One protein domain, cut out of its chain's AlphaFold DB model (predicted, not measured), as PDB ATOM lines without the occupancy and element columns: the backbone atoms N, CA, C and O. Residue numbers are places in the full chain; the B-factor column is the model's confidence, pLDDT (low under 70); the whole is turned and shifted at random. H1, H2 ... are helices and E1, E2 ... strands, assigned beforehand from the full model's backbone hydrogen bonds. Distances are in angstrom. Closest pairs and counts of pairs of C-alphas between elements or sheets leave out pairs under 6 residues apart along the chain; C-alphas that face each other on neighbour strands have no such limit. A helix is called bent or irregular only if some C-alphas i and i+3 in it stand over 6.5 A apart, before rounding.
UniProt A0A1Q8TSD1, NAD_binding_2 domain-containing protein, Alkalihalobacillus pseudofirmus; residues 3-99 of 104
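Overview. This is residues 3 to 99 of the 104 residues of the protein "NAD_binding_2 domain-containing protein" of Alkalihalobacillus pseudofirmus (UniProt A0A1Q8TSD1). A small four-stranded sheet has H1 and H2 side by side over one face and H4 across the other, three layers with helices on both faces. From the end of E4 a narrow two-stranded arm reaches away, with H3 at its far end. The 97 printed residues hold E1, E2, H1, E3, H2, E4, H3 and H4 in that order, class mixed, helices and strands. The mixed sheet runs E1, E2, E3, E4; the whole is compact, with a radius of gyration of the C-alphas of 13.1 A and spans of 38 by 30 by 21 A.

Arrangement. E1, residues 3 to 6, and E2, residues 11 to 16, form an antiparallel hairpin, with N 5 and O 13 2.9 A apart. E3, residues 41 to 44, is parallel to E2, with N 14 and O 43 at 2.9 A, and to E4, residues 66 to 69, with N 42 and O 66 at 2.7 A. H1, residues 21 to 35, lies over E2; H2, residues 50 to 61, lies over E4 on the same face, its height over the sheet 8.2 A. E2, H1, E3 and E3, H2, E4 are strand-helix-strand units, parallel neighbour strands joined through a helix, with right-handed crossovers. H1 and H2 touch at a shallow tilt of 14 degrees, the same way; their closest C-alphas, of Tyr 25 and Thr 52, are 6.8 A apart. H3, residues 75 to 81, is not on the sheet. H4, residues 92 to 98, is on the opposite face, across the strands at 87 degrees to E4 on the local plane; the closest C-alphas, of Gly 66 and Ala 94, are 5.4 A apart. Every O i to N i+4 pair is within hydrogen-bond range in H2, H3 and H4, and 6 of 11 in H1.

Along the chain. E1 begins at C-alpha 3 (352.505, 200.309, 210.138). E2 is 15.9 A long, H1 21.4 A and H2 16.8 A. H1 is only just irregular: C-alphas 30 and 33 are 6.6 A apart. H4 ends at C-alpha 98 (370.725, 199.781, 214.696).

Size, cuts and confidence. The C-alphas farthest apart, of Glu 62 and Gln 81, are 39.4 A apart. The printed part has no cut and no long link. Residues 72 to 73 pair with 85 to 86, antiparallel. Residues 3 to 27 have pLDDT under 70.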
ATOM      1  N   LYS A   3     351.940 201.644 209.968       65.56
ATOM      2  CA  LYS A   3     352.505 200.309 210.138       65.56
ATOM      3  C   LYS A   3     353.608 200.386 211.187       65.56
ATOM      4  O   LYS A   3     354.607 201.069 210.998       65.56
ATOM      5  N   VAL A   4     353.388 199.706 212.306       66.31
ATOM      6  CA  VAL A   4     354.379 199.552 213.374       66.31
ATOM      7  C   VAL A   4     354.938 198.144 213.263       66.31
ATOM      8  O   VAL A   4     354.164 197.187 213.211       66.31
ATOM      9  N   ILE A   5     356.259 198.016 213.190       68.06
ATOM     10  CA  ILE A   5     356.949 196.727 213.195       68.06
ATOM     11  C   ILE A   5     357.859 196.721 214.418       68.06
ATOM     12  O   ILE A   5     358.746 197.557 214.546       68.06
ATOM     13  N   VAL A   6     357.622 195.783 215.329       65.62
ATOM     14  CA  VAL A   6     358.432 195.615 216.539       65.62
ATOM     15  C   VAL A   6     359.346 194.418 216.327       65.62
ATOM     16  O   VAL A   6     358.865 193.326 216.022       65.62
ATOM     17  N   SER A   7     360.651 194.627 216.468       66.88
ATOM     18  CA  SER A   7     361.656 193.570 216.420       66.88
ATOM     19  C   SER A   7     361.873 192.954 217.809       66.88
ATOM     20  O   SER A   7     361.628 193.581 218.843       66.88
ATOM     21  N   ALA A   8     362.290 191.685 217.838       59.00
ATOM     22  CA  ALA A   8     362.429 190.888 219.061       59.00
ATOM     23  C   ALA A   8     363.558 191.375 219.991       59.00
ATOM     24  O   ALA A   8     363.542 191.087 221.185       59.00
ATOM     25  N   ASP A   9     364.510 192.126 219.443       65.81
ATOM     26  CA  ASP A   9     365.634 192.778 220.123       65.81
ATOM     27  C   ASP A   9     365.264 194.124 220.775       65.81
ATOM     28  O   ASP A   9     366.108 194.753 221.407       65.81
ATOM     29  N   GLY A  10     364.003 194.556 220.673       62.44
ATOM     30  CA  GLY A  10     363.543 195.827 221.234       62.44
ATOM     31  C   GLY A  10     363.719 197.023 220.297       62.44
ATOM     32  O   GLY A  10     363.366 198.138 220.682       62.44
ATOM     33  N   ILE A  11     364.190 196.807 219.063       65.31
ATOM     34  CA  ILE A  11     364.190 197.836 218.020       65.31
ATOM     35  C   ILE A  11     362.776 197.959 217.444       65.31
ATOM     36  O   ILE A  11     362.117 196.971 217.111       65.31
ATOM     37  N   ILE A  12     362.282 199.187 217.332       64.44
ATOM     38  CA  ILE A  12     360.929 199.493 216.876       64.44
ATOM     39  C   ILE A  12     361.030 200.297 215.587       64.44
ATOM     40  O   ILE A  12     361.416 201.462 215.556       64.44
ATOM     41  N   TYR A  13     360.653 199.655 214.490       64.75
ATOM     42  CA  TYR A  13     360.616 200.278 213.180       64.75
ATOM     43  C   TYR A  13     359.241 200.895 212.973       64.75
ATOM     44  O   TYR A  13     358.217 200.196 212.928       64.75
ATOM     45  N   LEU A  14     359.211 202.215 212.838       64.81
ATOM     46  CA  LEU A  14     357.983 202.949 212.639       64.81
ATOM     47  C   LEU A  14     357.861 203.415 211.187       64.81
ATOM     48  O   LEU A  14     358.680 204.163 210.665       64.81
ATOM     49  N   PHE A  15     356.778 202.995 210.534       64.06
ATOM     50  CA  PHE A  15     356.417 203.455 209.199       64.06
ATOM     51  C   PHE A  15     355.088 204.215 209.263       64.06
ATOM     52  O   PHE A  15     354.002 203.621 209.310       64.06
ATOM     53  N   VAL A  16     355.151 205.549 209.247       59.78
ATOM     54  CA  VAL A  16     353.970 206.423 209.341       59.78
ATOM     55  C   VAL A  16     353.610 207.018 207.976       59.78
ATOM     56  O   VAL A  16     353.818 208.194 207.686       59.78
ATOM     57  N   PHE A  17     352.949 206.239 207.118       54.81
ATOM     58  CA  PHE A  17     352.448 206.760 205.840       54.81
ATOM     59  C   PHE A  17     351.146 207.553 206.027       54.81
ATOM     60  O   PHE A  17     350.040 207.011 205.908       54.81
ATOM     61  N   PHE A  18     351.266 208.857 206.296       52.62
ATOM     62  CA  PHE A  18     350.146 209.803 206.245       52.62
ATOM     63  C   PHE A  18     350.499 211.084 205.484       52.62
ATOM     64  O   PHE A  18     351.614 211.591 205.560       52.62
ATOM     65  N   LYS A  19     349.518 211.639 204.766       49.56
ATOM     66  CA  LYS A  19     349.631 212.942 204.085       49.56
ATOM     67  C   LYS A  19     349.381 214.140 205.015       49.56
ATOM     68  O   LYS A  19     349.638 215.266 204.615       49.56
ATOM     69  N   VAL A  20     348.877 213.918 206.236       57.00
ATOM     70  CA  VAL A  20     348.414 214.987 207.141       57.00
ATOM     71  C   VAL A  20     349.357 215.148 208.332       57.00
ATOM     72  O   VAL A  20     349.466 214.253 209.165       57.00
ATOM     73  N   PHE A  21     350.009 216.309 208.413       60.09
ATOM     74  CA  PHE A  21     351.067 216.643 209.375       60.09
ATOM     75  C   PHE A  21     350.636 216.525 210.850       60.09
ATOM     76  O   PHE A  21     351.250 215.786 211.613       60.09
ATOM     77  N   ASN A  22     349.527 217.165 211.244       61.38
ATOM     78  CA  ASN A  22     349.088 217.214 212.650       61.38
ATOM     79  C   ASN A  22     348.668 215.856 213.239       61.38
ATOM     80  O   ASN A  22     348.746 215.665 214.451       61.38
ATOM     81  N   LEU A  23     348.240 214.899 212.408       62.44
ATOM     82  CA  LEU A  23     347.934 213.550 212.894       62.44
ATOM     83  C   LEU A  23     349.202 212.754 213.219       62.44
ATOM     84  O   LEU A  23     349.171 211.937 214.136       62.44
ATOM     85  N   LYS A  24     350.314 212.998 212.509       65.69
ATOM     86  CA  LYS A  24     351.561 212.242 212.703       65.69
ATOM     87  C   LYS A  24     352.139 212.461 214.095       65.69
ATOM     88  O   LYS A  24     352.387 211.495 214.806       65.69
ATOM     89  N   TYR A  25     352.263 213.723 214.504       69.69
ATOM     90  CA  TYR A  25     352.811 214.090 215.810       69.69
ATOM     91  C   TYR A  25     351.997 213.509 216.973       69.69
ATOM     92  O   TYR A  25     352.554 212.918 217.897       69.69
ATOM     93  N   ARG A  26     350.661 213.600 216.902       69.00
ATOM     94  CA  ARG A  26     349.781 213.031 217.933       69.00
ATOM     95  C   ARG A  26     349.864 211.512 217.988       69.00
ATOM     96  O   ARG A  26     349.966 210.963 219.072       69.00
ATOM     97  N   MET A  27     349.876 210.824 216.847       69.25
ATOM     98  CA  MET A  27     350.026 209.362 216.829       69.25
ATOM     99  C   MET A  27     351.378 208.904 217.374       69.25
ATOM    100  O   MET A  27     351.456 207.849 217.999       69.25
ATOM    101  N   TYR A  28     352.426 209.694 217.159       71.94
ATOM    102  CA  TYR A  28     353.742 209.401 217.694       71.94
ATOM    103  C   TYR A  28     353.763 209.530 219.225       71.94
ATOM    104  O   TYR A  28     354.069 208.566 219.923       71.94
ATOM    105  N   LEU A  29     353.349 210.687 219.755       70.56
ATOM    106  CA  LEU A  29     353.394 210.964 221.193       70.56
ATOM    107  C   LEU A  29     352.313 210.243 222.009       70.56
ATOM    108  O   LEU A  29     352.606 209.712 223.077       70.56
ATOM    109  N   GLU A  30     351.063 210.263 221.541       73.44
ATOM    110  CA  GLU A  30     349.916 209.664 222.240       73.44
ATOM    111  C   GLU A  30     349.793 208.160 221.944       73.44
ATOM    112  O   GLU A  30     349.218 207.419 222.741       73.44
ATOM    113  N   GLY A  31     350.338 207.707 220.812       76.75
ATOM    114  CA  GLY A  31     350.377 206.304 220.417       76.75
ATOM    115  C   GLY A  31     351.723 205.680 220.749       76.75
ATOM    116  O   GLY A  31     351.934 205.242 221.875       76.75
ATOM    117  N   VAL A  32     352.621 205.624 219.765       74.62
ATOM    118  CA  VAL A  32     353.856 204.818 219.796       74.62
ATOM    119  C   VAL A  32     354.624 205.006 221.103       74.62
ATOM    120  O   VAL A  32     354.811 204.032 221.829       74.62
ATOM    121  N   LEU A  33     354.951 206.246 221.481       75.38
ATOM    122  CA  LEU A  33     355.737 206.533 222.684       75.38
ATOM    123  C   LEU A  33     355.105 206.069 224.002       75.38
ATOM    124  O   LEU A  33     355.802 206.000 225.012       75.38
ATOM    125  N   ASN A  34     353.801 205.804 224.051       77.69
ATOM    126  CA  ASN A  34     353.134 205.320 225.261       77.69
ATOM    127  C   ASN A  34     353.171 203.796 225.413       77.69
ATOM    128  O   ASN A  34     352.933 203.305 226.514       77.69
ATOM    129  N   TYR A  35     353.469 203.054 224.344       77.12
ATOM    130  CA  TYR A  35     353.456 201.586 224.351       77.12
ATOM    131  C   TYR A  35     354.838 200.958 224.147       77.12
ATOM    132  O   TYR A  35     355.004 199.756 224.358       77.12
ATOM    133  N   VAL A  36     355.825 201.746 223.729       76.25
ATOM    134  CA  VAL A  36     357.213 201.296 223.609       76.25
ATOM    135  C   VAL A  36     357.869 201.153 224.984       76.25
ATOM    136  O   VAL A  36     357.592 201.911 225.913       76.25
ATOM    137  N   LYS A  37     358.725 200.138 225.119       77.69
ATOM    138  CA  LYS A  37     359.491 199.889 226.344       77.69
ATOM    139  C   LYS A  37     360.640 200.893 226.459       77.69
ATOM    140  O   LYS A  37     361.145 201.366 225.444       77.69
ATOM    141  N   SER A  38     361.099 201.145 227.681       79.31
ATOM    142  CA  SER A  38     362.370 201.842 227.915       79.31
ATOM    143  C   SER A  38     363.515 201.136 227.182       79.31
ATOM    144  O   SER A  38     363.514 199.907 227.071       79.31
ATOM    145  N   ASN A  39     364.483 201.914 226.701       81.12
ATOM    146  CA  ASN A  39     365.601 201.495 225.849       81.12
ATOM    147  C   ASN A  39     365.215 201.007 224.444       81.12
ATOM    148  O   ASN A  39     366.073 200.499 223.723       81.12
ATOM    149  N   ALA A  40     363.952 201.151 224.030       84.50
ATOM    150  CA  ALA A  40     363.591 200.930 222.637       84.50
ATOM    151  C   ALA A  40     364.237 201.989 221.734       84.50
ATOM    152  O   ALA A  40     364.511 203.111 222.165       84.50
ATOM    153  N   ILE A  41     364.436 201.637 220.465       85.31
ATOM    154  CA  ILE A  41     364.875 202.577 219.430       85.31
ATOM    155  C   ILE A  41     363.774 202.682 218.384       85.31
ATOM    156  O   ILE A  41     363.430 201.682 217.759       85.31
ATOM    157  N   CYS A  42     363.230 203.879 218.206       83.75
ATOM    158  CA  CYS A  42     362.254 204.225 217.191       83.75
ATOM    159  C   CYS A  42     362.959 204.779 215.949       83.75
ATOM    160  O   CYS A  42     363.626 205.810 216.014       83.75
ATOM    161  N   ILE A  43     362.773 204.118 214.808       85.50
ATOM    162  CA  ILE A  43     363.260 204.601 213.508       85.50
ATOM    163  C   ILE A  43     362.065 205.061 212.680       85.50
ATOM    164  O   ILE A  43     361.214 204.233 212.348       85.50
ATOM    165  N   ASP A  44     361.995 206.352 212.353       83.50
ATOM    166  CA  ASP A  44     360.935 206.927 211.524       83.50
ATOM    167  C   ASP A  44     361.412 207.123 210.082       83.50
ATOM    168  O   ASP A  44     362.209 208.006 209.782       83.50
ATOM    169  N   PHE A  45     360.886 206.320 209.157       85.25
ATOM    170  CA  PHE A  45     361.181 206.464 207.722       85.25
ATOM    171  C   PHE A  45     360.289 207.490 207.014       85.25
ATOM    172  O   PHE A  45     360.306 207.628 205.786       85.25
ATOM    173  N   THR A  46     359.442 208.177 207.772       77.81
ATOM    174  CA  THR A  46     358.471 209.119 207.240       77.81
ATOM    175  C   THR A  46     359.134 210.446 206.918       77.81
ATOM    176  O   THR A  46     359.895 210.991 207.701       77.81
ATOM    177  N   THR A  47     358.749 211.063 205.804       79.94
ATOM    178  CA  THR A  47     359.078 212.473 205.581       79.94
ATOM    179  C   THR A  47     358.285 213.353 206.558       79.94
ATOM    180  O   THR A  47     357.056 213.500 206.433       79.94
ATOM    181  N   VAL A  48     358.988 213.921 207.537       77.88
ATOM    182  CA  VAL A  48     358.490 214.899 208.514       77.88
ATOM    183  C   VAL A  48     359.292 216.203 208.426       77.88
ATOM    184  O   VAL A  48     360.330 216.269 207.776       77.88
ATOM    185  N   GLY A  49     358.760 217.282 209.006       81.69
ATOM    186  CA  GLY A  49     359.483 218.551 209.104       81.69
ATOM    187  C   GLY A  49     360.405 218.567 210.323       81.69
ATOM    188  O   GLY A  49     360.078 217.950 211.335       81.69
ATOM    189  N   VAL A  50     361.497 219.334 210.250       82.19
ATOM    190  CA  VAL A  50     362.521 219.445 211.311       82.19
ATOM    191  C   VAL A  50     361.911 219.749 212.684       82.19
ATOM    192  O   VAL A  50     362.268 219.106 213.668       82.19
ATOM    193  N   ASP A  51     360.938 220.660 212.747       84.25
ATOM    194  CA  ASP A  51     360.261 221.026 213.998       84.25
ATOM    195  C   ASP A  51     359.576 219.823 214.667       84.25
ATOM    196  O   ASP A  51     359.559 219.703 215.891       84.25
ATOM    197  N   THR A  52     359.025 218.897 213.871       80.62
ATOM    198  CA  THR A  52     358.391 217.674 214.392       80.62
ATOM    199  C   THR A  52     359.433 216.743 214.982       80.62
ATOM    200  O   THR A  52     359.264 216.296 216.114       80.62
ATOM    201  N   SER A  53     360.523 216.499 214.252       83.06
ATOM    202  CA  SER A  53     361.618 215.644 214.712       83.06
ATOM    203  C   SER A  53     362.208 216.171 216.021       83.06
ATOM    204  O   SER A  53     362.397 215.411 216.964       83.06
ATOM    205  N   GLN A  54     362.398 217.489 216.148       84.75
ATOM    206  CA  GLN A  54     362.896 218.106 217.383       84.75
ATOM    207  C   GLN A  54     361.947 217.929 218.578       84.75
ATOM    208  O   GLN A  54     362.392 217.640 219.692       84.75
ATOM    209  N   LEU A  55     360.637 218.090 218.370       83.69
ATOM    210  CA  LEU A  55     359.644 217.890 219.427       83.69
ATOM    211  C   LEU A  55     359.581 216.428 219.883       83.69
ATOM    212  O   LEU A  55     359.479 216.158 221.081       83.69
ATOM    213  N   VAL A  56     359.657 215.503 218.927       81.50
ATOM    214  CA  VAL A  56     359.692 214.060 219.172       81.50
ATOM    215  C   VAL A  56     360.923 213.684 219.998       81.50
ATOM    216  O   VAL A  56     360.769 213.124 221.083       81.50
ATOM    217  N   VAL A  57     362.117 214.105 219.568       83.19
ATOM    218  CA  VAL A  57     363.380 213.871 220.290       83.19
ATOM    219  C   VAL A  57     363.292 214.349 221.738       83.19
ATOM    220  O   VAL A  57     363.671 213.630 222.659       83.19
ATOM    221  N   LYS A  58     362.736 215.545 221.974       84.31
ATOM    222  CA  LYS A  58     362.597 216.087 223.333       84.31
ATOM    223  C   LYS A  58     361.746 215.188 224.237       84.31
ATOM    224  O   LYS A  58     362.073 215.025 225.409       84.31
ATOM    225  N   LYS A  59     360.656 214.627 223.708       81.75
ATOM    226  CA  LYS A  59     359.732 213.759 224.454       81.75
ATOM    227  C   LYS A  59     360.287 212.360 224.688       81.75
ATOM    228  O   LYS A  59     359.948 211.736 225.687       81.75
ATOM    229  N   GLU A  60     361.135 211.881 223.797       77.44
ATOM    230  CA  GLU A  60     361.787 210.582 223.937       77.44
ATOM    231  C   GLU A  60     362.897 210.562 224.973       77.44
ATOM    232  O   GLU A  60     362.987 209.605 225.741       77.44
ATOM    233  N   CYS A  61     363.669 211.647 225.075       75.50
ATOM    234  CA  CYS A  61     364.650 211.808 226.145       75.50
ATOM    235  C   CYS A  61     364.014 211.677 227.541       75.50
ATOM    236  O   CYS A  61     364.654 211.169 228.454       75.50
ATOM    237  N   GLU A  62     362.749 212.085 227.714       81.12
ATOM    238  CA  GLU A  62     362.008 211.925 228.979       81.12
ATOM    239  C   GLU A  62     361.683 210.451 229.310       81.12
ATOM    240  O   GLU A  62     361.347 210.145 230.451       81.12
ATOM    241  N   LYS A  63     361.748 209.545 228.326       78.94
ATOM    242  CA  LYS A  63     361.301 208.143 228.422       78.94
ATOM    243  C   LYS A  63     362.411 207.109 228.193       78.94
ATOM    244  O   LYS A  63     362.112 205.917 228.172       78.94
ATOM    245  N   GLU A  64     363.661 207.549 228.029       84.62
ATOM    246  CA  GLU A  64     364.815 206.685 227.718       84.62
ATOM    247  C   GLU A  64     364.612 205.871 226.427       84.62
ATOM    248  O   GLU A  64     364.915 204.681 226.360       84.62
ATOM    249  N   ILE A  65     364.047 206.508 225.400       84.69
ATOM    250  CA  ILE A  65     363.837 205.920 224.071       84.69
ATOM    251  C   ILE A  65     364.788 206.622 223.097       84.69
ATOM    252  O   ILE A  65     365.007 207.829 223.200       84.69
ATOM    253  N   GLY A  66     365.403 205.863 222.193       86.50
ATOM    254  CA  GLY A  66     366.203 206.417 221.106       86.50
ATOM    255  C   GLY A  66     365.340 206.762 219.895       86.50
ATOM    256  O   GLY A  66     364.558 205.921 219.464       86.50
ATOM    257  N   TYR A  67     365.556 207.936 219.297       86.50
ATOM    258  CA  TYR A  67     364.910 208.347 218.046       86.50
ATOM    259  C   TYR A  67     365.912 208.428 216.903       86.50
ATOM    260  O   TYR A  67     366.985 209.022 217.067       86.50
ATOM    261  N   LEU A  68     365.515 207.939 215.730       88.31
ATOM    262  CA  LEU A  68     366.197 208.169 214.463       88.31
ATOM    263  C   LEU A  68     365.182 208.630 213.412       88.31
ATOM    264  O   LEU A  68     364.322 207.861 212.989       88.31
ATOM    265  N   ASP A  69     365.311 209.881 212.974       88.94
ATOM    266  CA  ASP A  69     364.621 210.418 211.802       88.94
ATOM    267  C   ASP A  69     365.379 209.959 210.557       88.94
ATOM    268  O   ASP A  69     366.522 210.365 210.339       88.94
ATOM    269  N   ALA A  70     364.790 209.051 209.787       89.00
ATOM    270  CA  ALA A  70     365.449 208.308 208.722       89.00
ATOM    271  C   ALA A  70     364.655 208.341 207.400       89.00
ATOM    272  O   ALA A  70     364.383 207.281 206.829       89.00
ATOM    273  N   PRO A  71     364.243 209.512 206.874       87.25
ATOM    274  CA  PRO A  71     363.482 209.580 205.634       87.25
ATOM    275  C   PRO A  71     364.209 208.890 204.471       87.25
ATOM    276  O   PRO A  71     365.421 209.025 204.280       87.25
ATOM    277  N   VAL A  72     363.427 208.168 203.668       87.62
ATOM    278  CA  VAL A  72     363.894 207.411 202.498       87.62
ATOM    279  C   VAL A  72     363.629 208.161 201.192       87.62
ATOM    280  O   VAL A  72     362.559 208.740 200.993       87.62
ATOM    281  N   SER A  73     364.589 208.100 200.270       86.25
ATOM    282  CA  SER A  73     364.484 208.600 198.895       86.25
ATOM    283  C   SER A  73     364.839 207.499 197.889       86.25
ATOM    284  O   SER A  73     365.626 206.606 198.202       86.25
ATOM    285  N   GLY A  74     364.259 207.551 196.685       85.06
ATOM    286  CA  GLY A  74     364.483 206.570 195.604       85.06
ATOM    287  C   GLY A  74     363.223 205.849 195.103       85.06
ATOM    288  O   GLY A  74     363.249 205.228 194.046       85.06
ATOM    289  N   GLY A  75     362.096 205.972 195.811       84.94
ATOM    290  CA  GLY A  75     360.805 205.428 195.376       84.94
ATOM    291  C   GLY A  75     360.771 203.895 195.221       84.94
ATOM    292  O   GLY A  75     361.676 203.193 195.679       84.94
ATOM    293  N   PRO A  76     359.710 203.351 194.595       86.56
ATOM    294  CA  PRO A  76     359.589 201.911 194.360       86.56
ATOM    295  C   PRO A  76     360.739 201.343 193.518       86.56
ATOM    296  O   PRO A  76     361.280 200.299 193.858       86.56
ATOM    297  N   GLU A  77     361.174 202.073 192.488       91.00
ATOM    298  CA  GLU A  77     362.281 201.659 191.618       91.00
ATOM    299  C   GLU A  77     363.593 201.496 192.399       91.00
ATOM    300  O   GLU A  77     364.247 200.459 192.303       91.00
ATOM    301  N   GLY A  78     363.940 202.465 193.252       88.44
ATOM    302  CA  GLY A  78     365.117 202.352 194.111       88.44
ATOM    303  C   GLY A  78     365.001 201.237 195.151       88.44
ATOM    304  O   GLY A  78     366.014 200.699 195.590       88.44
ATOM    305  N   THR A  79     363.780 200.838 195.517       86.88
ATOM    306  CA  THR A  79     363.557 199.669 196.382       86.88
ATOM    307  C   THR A  79     363.893 198.375 195.642       86.88
ATOM    308  O   THR A  79     364.616 197.542 196.181       86.88
ATOM    309  N   GLU A  80     363.411 198.217 194.407       91.06
ATOM    310  CA  GLU A  80     363.668 197.032 193.573       91.06
ATOM    311  C   GLU A  80     365.146 196.898 193.189       91.06
ATOM    312  O   GLU A  80     365.690 195.796 193.181       91.06
ATOM    313  N   GLN A  81     365.809 198.022 192.909       93.88
ATOM    314  CA  GLN A  81     367.222 198.064 192.522       93.88
ATOM    315  C   GLN A  81     368.185 198.076 193.721       93.88
ATOM    316  O   GLN A  81     369.397 197.978 193.531       93.88
ATOM    317  N   GLY A  82     367.679 198.214 194.952       89.69
ATOM    318  CA  GLY A  82     368.509 198.322 196.155       89.69
ATOM    319  C   GLY A  82     369.325 199.619 196.234       89.69
ATOM    320  O   GLY A  82     370.403 199.634 196.819       89.69
ATOM    321  N   THR A  83     368.827 200.707 195.644       91.50
ATOM    322  CA  THR A  83     369.498 202.017 195.553       91.50
ATOM    323  C   THR A  83     368.837 203.097 196.414       91.50
ATOM    324  O   THR A  83     369.096 204.289 196.236       91.50
ATOM    325  N   LEU A  84     367.984 202.702 197.368       88.81
ATOM    326  CA  LEU A  84     367.384 203.633 198.323       88.81
ATOM    327  C   LEU A  84     368.458 204.410 199.087       88.81
ATOM    328  O   LEU A  84     369.416 203.847 199.613       88.81
ATOM    329  N   THR A  85     368.248 205.716 199.193       89.75
ATOM    330  CA  THR A  85     369.063 206.587 200.038       89.75
ATOM    331  C   THR A  85     368.306 206.884 201.321       89.75
ATOM    332  O   THR A  85     367.136 207.267 201.270       89.75
ATOM    333  N   ILE A  86     368.978 206.732 202.460       88.31
ATOM    334  CA  ILE A  86     368.430 207.042 203.782       88.31
ATOM    335  C   ILE A  86     369.274 208.157 204.391       88.31
ATOM    336  O   ILE A  86     370.497 208.045 204.457       88.31
ATOM    337  N   MET A  87     368.624 209.237 204.815       89.12
ATOM    338  CA  MET A  87     369.265 210.344 205.525       89.12
ATOM    339  C   MET A  87     368.906 210.212 206.996       89.12
ATOM    340  O   MET A  87     367.738 210.353 207.325       89.12
ATOM    341  N   ILE A  88     369.874 209.903 207.860       90.12
ATOM    342  CA  ILE A  88     369.595 209.591 209.266       90.12
ATOM    343  C   ILE A  88     370.053 210.743 210.159       90.12
ATOM    344  O   ILE A  88     371.213 211.147 210.108       90.12
ATOM    345  N   GLY A  89     369.142 211.251 210.987       88.44
ATOM    346  CA  GLY A  89     369.418 212.210 212.050       88.44
ATOM    347  C   GLY A  89     368.872 211.720 213.390       88.44
ATOM    348  O   GLY A  89     367.767 211.191 213.458       88.44
ATOM    349  N   GLY A  90     369.628 211.897 214.472       87.19
ATOM    350  CA  GLY A  90     369.199 211.476 215.806       87.19
ATOM    351  C   GLY A  90     370.366 211.186 216.742       87.19
ATOM    352  O   GLY A  90     371.451 211.745 216.585       87.19
ATOM    353  N   ASN A  91     370.124 210.339 217.742       86.38
ATOM    354  CA  ASN A  91     371.125 209.969 218.743       86.38
ATOM    355  C   ASN A  91     372.174 209.002 218.157       86.38
ATOM    356  O   ASN A  91     371.817 207.979 217.579       86.38
ATOM    357  N   GLU A  92     373.460 209.303 218.351       88.56
ATOM    358  CA  GLU A  92     374.576 208.508 217.813       88.56
ATOM    359  C   GLU A  92     374.620 207.082 218.385       88.56
ATOM    360  O   GLU A  92     374.736 206.122 217.635       88.56
ATOM    361  N   THR A  93     374.405 206.908 219.691       86.94
ATOM    362  CA  THR A  93     374.335 205.574 220.312       86.94
ATOM    363  C   THR A  93     373.167 204.750 219.766       86.94
ATOM    364  O   THR A  93     373.307 203.554 219.528       86.94
ATOM    365  N   ALA A  94     372.007 205.376 219.541       86.81
ATOM    366  CA  ALA A  94     370.871 204.711 218.911       86.81
ATOM    367  C   ALA A  94     371.193 204.316 217.463       86.81
ATOM    368  O   ALA A  94     370.852 203.211 217.051       86.81
ATOM    369  N   PHE A  95     371.880 205.184 216.714       89.25
ATOM    370  CA  PHE A  95     372.343 204.897 215.358       89.25
ATOM    371  C   PHE A  95     373.295 203.696 215.325       89.25
ATOM    372  O   PHE A  95     373.049 202.744 214.586       89.25
ATOM    373  N   ASP A  96     374.317 203.685 216.178       88.44
ATOM    374  CA  ASP A  96     375.292 202.595 216.250       88.44
ATOM    375  C   ASP A  96     374.643 201.249 216.597       88.44
ATOM    376  O   ASP A  96     375.013 200.215 216.041       88.44
ATOM    377  N   ASN A  97     373.631 201.260 217.471       84.88
ATOM    378  CA  ASN A  97     372.904 200.058 217.881       84.88
ATOM    379  C   ASN A  97     372.020 199.459 216.777       84.88
ATOM    380  O   ASN A  97     371.721 198.265 216.829       84.88
ATOM    381  N   VAL A  98     371.574 200.261 215.804       85.00
ATOM    382  CA  VAL A  98     370.725 199.781 214.696       85.00
ATOM    383  C   VAL A  98     371.519 199.465 213.433       85.00
ATOM    384  O   VAL A  98     370.961 198.905 212.485       85.00
ATOM    385  N   LEU A  99     372.806 199.816 213.393       83.50
ATOM    386  CA  LEU A  99     373.670 199.419 212.295       83.50
ATOM    387  C   LEU A  99     373.815 197.890 212.254       83.50
ATOM    388  O   LEU A  99     373.840 197.228 213.295       83.50
TER     389      LEU A  99